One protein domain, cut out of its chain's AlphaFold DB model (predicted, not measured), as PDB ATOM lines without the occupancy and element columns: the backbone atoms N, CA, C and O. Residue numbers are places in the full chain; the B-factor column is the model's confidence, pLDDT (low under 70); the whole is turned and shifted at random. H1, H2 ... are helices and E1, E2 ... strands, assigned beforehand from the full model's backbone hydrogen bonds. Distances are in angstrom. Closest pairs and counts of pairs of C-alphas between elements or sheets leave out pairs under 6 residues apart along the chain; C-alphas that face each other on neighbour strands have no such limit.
ATOM      1  N   TRP A   2      -5.783 -30.325  21.508       96.25
ATOM      2  CA  TRP A   2      -5.495 -29.333  20.458       96.25
ATOM      3  C   TRP A   2      -6.484 -28.174  20.385       96.25
ATOM      4  O   TRP A   2      -6.080 -27.019  20.357       96.25
ATOM      5  N   ILE A   3      -7.781 -28.485  20.405       96.38
ATOM      6  CA  ILE A   3      -8.835 -27.475  20.304       96.38
ATOM      7  C   ILE A   3      -8.763 -26.495  21.478       96.38
ATOM      8  O   ILE A   3      -8.745 -25.291  21.256       96.38
ATOM      9  N   ALA A   4      -8.606 -26.988  22.708       94.31
ATOM     10  CA  ALA A   4      -8.448 -26.132  23.885       94.31
ATOM     11  C   ALA A   4      -7.257 -25.167  23.746       94.31
ATOM     12  O   ALA A   4      -7.416 -23.965  23.940       94.31
ATOM     13  N   ILE A   5      -6.087 -25.673  23.335       95.62
ATOM     14  CA  ILE A   5      -4.895 -24.844  23.112       95.62
ATOM     15  C   ILE A   5      -5.164 -23.800  22.021       95.62
ATOM     16  O   ILE A   5      -4.880 -22.623  22.226       95.62
ATOM     17  N   ALA A   6      -5.764 -24.197  20.895       96.06
ATOM     18  CA  ALA A   6      -6.094 -23.286  19.803       96.06
ATOM     19  C   ALA A   6      -7.069 -22.181  20.241       96.06
ATOM     20  O   ALA A   6      -6.860 -21.020  19.907       96.06
ATOM     21  N   PHE A   7      -8.092 -22.504  21.036       93.75
ATOM     22  CA  PHE A   7      -9.042 -21.517  21.555       93.75
ATOM     23  C   PHE A   7      -8.395 -20.544  22.543       93.75
ATOM     24  O   PHE A   7      -8.604 -19.335  22.421       93.75
ATOM     25  N   ILE A   8      -7.572 -21.034  23.475       93.69
ATOM     26  CA  ILE A   8      -6.814 -20.175  24.400       93.69
ATOM     27  C   ILE A   8      -5.902 -19.248  23.593       93.69
ATOM     28  O   ILE A   8      -5.922 -18.035  23.779       93.69
ATOM     29  N   LEU A   9      -5.165 -19.802  22.628       94.44
ATOM     30  CA  LEU A   9      -4.285 -19.046  21.744       94.44
ATOM     31  C   LEU A   9      -5.016 -18.210  20.700       94.44
ATOM     32  O   LEU A   9      -4.343 -17.443  20.029       94.44
ATOM     33  N   ALA A  10      -6.327 -18.330  20.506       93.75
ATOM     34  CA  ALA A  10      -7.104 -17.450  19.632       93.75
ATOM     35  C   ALA A  10      -7.672 -16.264  20.422       93.75
ATOM     36  O   ALA A  10      -7.668 -15.129  19.943       93.75
ATOM     37  N   THR A  11      -8.119 -16.521  21.651       94.69
ATOM     38  CA  THR A  11      -8.863 -15.567  22.484       94.69
ATOM     39  C   THR A  11      -7.981 -14.786  23.450       94.69
ATOM     40  O   THR A  11      -8.302 -13.640  23.759       94.69
ATOM     41  N   CYS A  12      -6.859 -15.356  23.890       94.69
ATOM     42  CA  CYS A  12      -6.013 -14.798  24.938       94.69
ATOM     43  C   CYS A  12      -4.557 -14.622  24.485       94.69
ATOM     44  O   CYS A  12      -4.023 -15.333  23.629       94.69
ATOM     45  N   ARG A  13      -3.888 -13.636  25.075       95.19
ATOM     46  CA  ARG A  13      -2.441 -13.459  25.033       95.19
ATOM     47  C   ARG A  13      -1.863 -14.053  26.313       95.19
ATOM     48  O   ARG A  13      -2.220 -13.619  27.404       95.19
ATOM     49  N   ILE A  14      -0.990 -15.039  26.150       94.56
ATOM     50  CA  ILE A  14      -0.200 -15.621  27.235       94.56
ATOM     51  C   ILE A  14       1.115 -14.844  27.291       94.56
ATOM     52  O   ILE A  14       1.737 -14.625  26.251       94.56
ATOM     53  N   ALA A  15       1.523 -14.412  28.480       93.12
ATOM     54  CA  ALA A  15       2.799 -13.745  28.708       93.12
ATOM     55  C   ALA A  15       3.434 -14.231  30.014       93.12
ATOM     56  O   ALA A  15       2.755 -14.801  30.876       93.12
ATOM     57  N   LYS A  16       4.741 -13.998  30.164       93.75
ATOM     58  CA  LYS A  16       5.436 -14.253  31.427       93.75
ATOM     59  C   LYS A  16       4.817 -13.412  32.543       93.75
ATOM     60  O   LYS A  16       4.266 -12.335  32.298       93.75
ATOM     61  N   ALA A  17       4.879 -13.931  33.766       93.69
ATOM     62  CA  ALA A  17       4.586 -13.112  34.931       93.69
ATOM     63  C   ALA A  17       5.620 -11.987  35.031       93.69
ATOM     64  O   ALA A  17       6.751 -12.145  34.572       93.69
ATOM     65  N   LYS A  18       5.210 -10.871  35.626       93.44
ATOM     66  CA  LYS A  18       6.092  -9.751  35.938       93.44
ATOM     67  C   LYS A  18       6.254  -9.631  37.448       93.44
ATOM     68  O   LYS A  18       5.308  -9.970  38.168       93.44
ATOM     69  N   ASP A  19       7.428  -9.223  37.906       90.38
ATOM     70  CA  ASP A  19       7.683  -8.899  39.312       90.38
ATOM     71  C   ASP A  19       7.222  -7.472  39.664       90.38
ATOM     72  O   ASP A  19       6.501  -6.831  38.892       90.38
ATOM     73  N   GLU A  20       7.574  -7.004  40.862       93.12
ATOM     74  CA  GLU A  20       7.197  -5.682  41.378       93.12
ATOM     75  C   GLU A  20       7.813  -4.533  40.565       93.12
ATOM     76  O   GLU A  20       7.197  -3.474  40.441       93.12
ATOM     77  N   ASP A  21       8.969  -4.770  39.945       91.56
ATOM     78  CA  ASP A  21       9.670  -3.820  39.079       91.56
ATOM     79  C   ASP A  21       9.185  -3.890  37.616       91.56
ATOM     80  O   ASP A  21       9.517  -3.038  36.789       91.56
ATOM     81  N   GLY A  22       8.327  -4.863  37.289       90.88
ATOM     82  CA  GLY A  22       7.739  -5.044  35.963       90.88
ATOM     83  C   GLY A  22       8.562  -5.923  35.017       90.88
ATOM     84  O   GLY A  22       8.201  -6.026  33.833       90.88
ATOM     85  N   GLU A  23       9.607  -6.575  35.526       93.38
ATOM     86  CA  GLU A  23      10.522  -7.429  34.776       93.38
ATOM     87  C   GLU A  23       9.956  -8.838  34.587       93.38
ATOM     88  O   GLU A  23       9.241  -9.382  35.430       93.38
ATOM     89  N   GLU A  24      10.240  -9.448  33.434       94.56
ATOM     90  CA  GLU A  24       9.700 -10.766  33.107       94.56
ATOM     91  C   GLU A  24      10.346 -11.884  33.938       94.56
ATOM     92  O   GLU A  24      11.525 -12.210  33.796       94.56
ATOM     93  N   ILE A  25       9.524 -12.594  34.706       92.81
ATOM     94  CA  ILE A  25       9.941 -13.762  35.475       92.81
ATOM     95  C   ILE A  25       9.944 -14.986  34.555       92.81
ATOM     96  O   ILE A  25       8.905 -15.411  34.037       92.81
ATOM     97  N   THR A  26      11.113 -15.602  34.371       92.88
ATOM     98  CA  THR A  26      11.203 -16.923  33.734       92.88
ATOM     99  C   THR A  26      10.989 -17.997  34.802       92.88
ATOM    100  O   THR A  26      11.783 -18.067  35.739       92.88
ATOM    101  N   PRO A  27       9.929 -18.822  34.710       89.88
ATOM    102  CA  PRO A  27       9.650 -19.821  35.733       89.88
ATOM    103  C   PRO A  27      10.742 -20.896  35.765       89.88
ATOM    104  O   PRO A  27      11.214 -21.346  34.719       89.88
ATOM    105  N   ALA A  28      11.110 -21.331  36.971       90.94
ATOM    106  CA  ALA A  28      12.010 -22.461  37.154       90.94
ATOM    107  C   ALA A  28      11.355 -23.755  36.648       90.94
ATOM    108  O   ALA A  28      10.163 -23.996  36.859       90.94
ATOM    109  N   VAL A  29      12.139 -24.603  35.983       92.12
ATOM    110  CA  VAL A  29      11.670 -25.905  35.496       92.12
ATOM    111  C   VAL A  29      11.749 -26.906  36.644       92.12
ATOM    112  O   VAL A  29      12.723 -27.639  36.791       92.12
ATOM    113  N   GLU A  30      10.713 -26.912  37.477       94.81
ATOM    114  CA  GLU A  30      10.588 -27.825  38.611       94.81
ATOM    115  C   GLU A  30       9.363 -28.717  38.450       94.81
ATOM    116  O   GLU A  30       8.245 -28.231  38.274       94.81
ATOM    117  N   PHE A  31       9.559 -30.027  38.554       92.69
ATOM    118  CA  PHE A  31       8.474 -30.999  38.478       92.69
ATOM    119  C   PHE A  31       7.947 -31.336  39.872       92.69
ATOM    120  O   PHE A  31       8.685 -31.353  40.859       92.69
ATOM    121  N   SER A  32       6.651 -31.611  39.965       92.19
ATOM    122  CA  SER A  32       6.056 -32.208  41.155       92.19
ATOM    123  C   SER A  32       6.577 -33.634  41.347       92.19
ATOM    124  O   SER A  32       6.695 -34.376  40.370       92.19
ATOM    125  N   ASN A  33       6.767 -34.064  42.590       87.19
ATOM    126  CA  ASN A  33       7.055 -35.464  42.894       87.19
ATOM    127  C   ASN A  33       5.742 -36.252  43.088       87.19
ATOM    128  O   ASN A  33       5.330 -36.510  44.216       87.19
ATOM    129  N   ALA A  34       5.042 -36.547  41.990       87.38
ATOM    130  CA  ALA A  34       3.747 -37.235  41.979       87.38
ATOM    131  C   ALA A  34       3.707 -38.329  40.897       87.38
ATOM    132  O   ALA A  34       4.661 -38.496  40.143       87.38
ATOM    133  N   LEU A  35       2.584 -39.052  40.785       93.94
ATOM    134  CA  LEU A  35       2.398 -40.119  39.785       93.94
ATOM    135  C   LEU A  35       2.605 -39.638  38.334       93.94
ATOM    136  O   LEU A  35       2.957 -40.428  37.462       93.94
ATOM    137  N   VAL A  36       2.385 -38.346  38.073       92.19
ATOM    138  CA  VAL A  36       2.568 -37.716  36.764       92.19
ATOM    139  C   VAL A  36       3.593 -36.591  36.876       92.19
ATOM    140  O   VAL A  36       3.461 -35.718  37.739       92.19
ATOM    141  N   ASN A  37       4.555 -36.574  35.951       91.06
ATOM    142  CA  ASN A  37       5.564 -35.522  35.804       91.06
ATOM    143  C   ASN A  37       4.934 -34.223  35.272       91.06
ATOM    144  O   ASN A  37       5.065 -33.894  34.092       91.06
ATOM    145  N   HIS A  38       4.235 -33.487  36.134       91.62
ATOM    146  CA  HIS A  38       3.754 -32.139  35.839       91.62
ATOM    147  C   HIS A  38       4.679 -31.095  36.466       91.62
ATOM    148  O   HIS A  38       5.299 -31.339  37.501       91.62
ATOM    149  N   LEU A  39       4.791 -29.931  35.826       93.31
ATOM    150  CA  LEU A  39       5.487 -28.793  36.420       93.31
ATOM    151  C   LEU A  39       4.745 -28.341  37.679       93.31
ATOM    152  O   LEU A  39       3.513 -28.385  37.727       93.31
ATOM    153  N   LYS A  40       5.485 -27.858  38.678       93.38
ATOM    154  CA  LYS A  40       4.891 -27.111  39.788       93.38
ATOM    155  C   LYS A  40       4.094 -25.909  39.247       93.38
ATOM    156  O   LYS A  40       4.394 -25.428  38.152       93.38
ATOM    157  N   PRO A  41       3.098 -25.396  39.994       92.81
ATOM    158  CA  PRO A  41       2.347 -24.216  39.578       92.81
ATOM    159  C   PRO A  41       3.269 -23.041  39.228       92.81
ATOM    160  O   PRO A  41       4.066 -22.598  40.053       92.81
ATOM    161  N   ILE A  42       3.142 -22.535  38.001       93.25
ATOM    162  CA  ILE A  42       3.897 -21.383  37.499       93.25
ATOM    163  C   ILE A  42       3.012 -20.140  37.485       93.25
ATOM    164  O   ILE A  42       1.818 -20.219  37.188       93.25
ATOM    165  N   ARG A  43       3.594 -18.973  37.768       92.38
ATOM    166  CA  ARG A  43       2.912 -17.692  37.559       92.38
ATOM    167  C   ARG A  43       3.033 -17.289  36.091       92.38
ATOM    168  O   ARG A  43       4.110 -17.370  35.507       92.38
ATOM    169  N   PHE A  44       1.934 -16.830  35.511       94.12
ATOM    170  CA  PHE A  44       1.870 -16.311  34.147       94.12
ATOM    171  C   PHE A  44       0.745 -15.282  34.041       94.12
ATOM    172  O   PHE A  44      -0.125 -15.212  34.910       94.12
ATOM    173  N   SER A  45       0.759 -14.495  32.971       92.62
ATOM    174  CA  SER A  45      -0.329 -13.580  32.640       92.62
ATOM    175  C   SER A  45      -1.150 -14.133  31.481       92.62
ATOM    176  O   SER A  45      -0.601 -14.644  30.499       92.62
ATOM    177  N   LEU A  46      -2.472 -14.025  31.596       92.25
ATOM    178  CA  LEU A  46      -3.429 -14.402  30.565       92.25
ATOM    179  C   LEU A  46      -4.415 -13.256  30.369       92.25
ATOM    180  O   LEU A  46      -5.281 -13.024  31.207       92.25
ATOM    181  N   VAL A  47      -4.282 -12.538  29.256       92.12
ATOM    182  CA  VAL A  47      -5.109 -11.358  28.970       92.12
ATOM    183  C   VAL A  47      -5.943 -11.610  27.717       92.12
ATOM    184  O   VAL A  47      -5.372 -11.957  26.679       92.12
ATOM    185  N   PRO A  48      -7.276 -11.440  27.754       94.44
ATOM    186  CA  PRO A  48      -8.098 -11.525  26.554       94.44
ATOM    187  C   PRO A  48      -7.637 -10.524  25.488       94.44
ATOM    188  O   PRO A  48      -7.335  -9.372  25.784       94.44
TER     189      PRO A  48
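What this domain is: This is residues 2 to 48 of the 65 residues of an uncharacterized protein of Armillaria solidipes (UniProt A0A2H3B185). A two-stranded antiparallel ribbon, E1 with E2, has a short helix, H1, continuing from one end of it, and a long loop between the strands that reaches far away before folding back. H1 sticks out with residues 2 to 7. The printed part has 47 residues, with H1, E1 and E2 in chain order; the class is mixed, with under half of the residues in named elements. The whole is loose and flat, radius of gyration of the C-alphas 13.3 A, spans 35 by 33 by 10 A.

Where its parts are: E1, residues 12 to 18, is 17.1 A long; E2, residues 44 to 48, is 13.4 A and ends at C-alpha 48 (-8.098, -11.525, 26.554). H1, residues 2 to 11, is 14.3 A, from C-alpha 2 (-5.495, -29.333, 20.458).

How they stand to each other: E1 and E2 form a hairpin, antiparallel at 147 degrees, with N 13 and O 47 within hydrogen-bond range at 2.8 A. Residues 17 to 18 of E1 also pair antiparallel with 24 to 25. The closest C-alphas of H1 and E2, Thr 11 and Pro 48, are 5.8 A apart. In H1 every O i to N i+4 pair is within hydrogen-bond range.

The domain as a whole: The farthest C-alphas, Asp 21 and Leu 35, are 37.0 A apart. The link H1 to E1 is tight; E1 to E2 is long, 25 residues. The printed part has no cut, and no printed residue is under 70 in pLDDT.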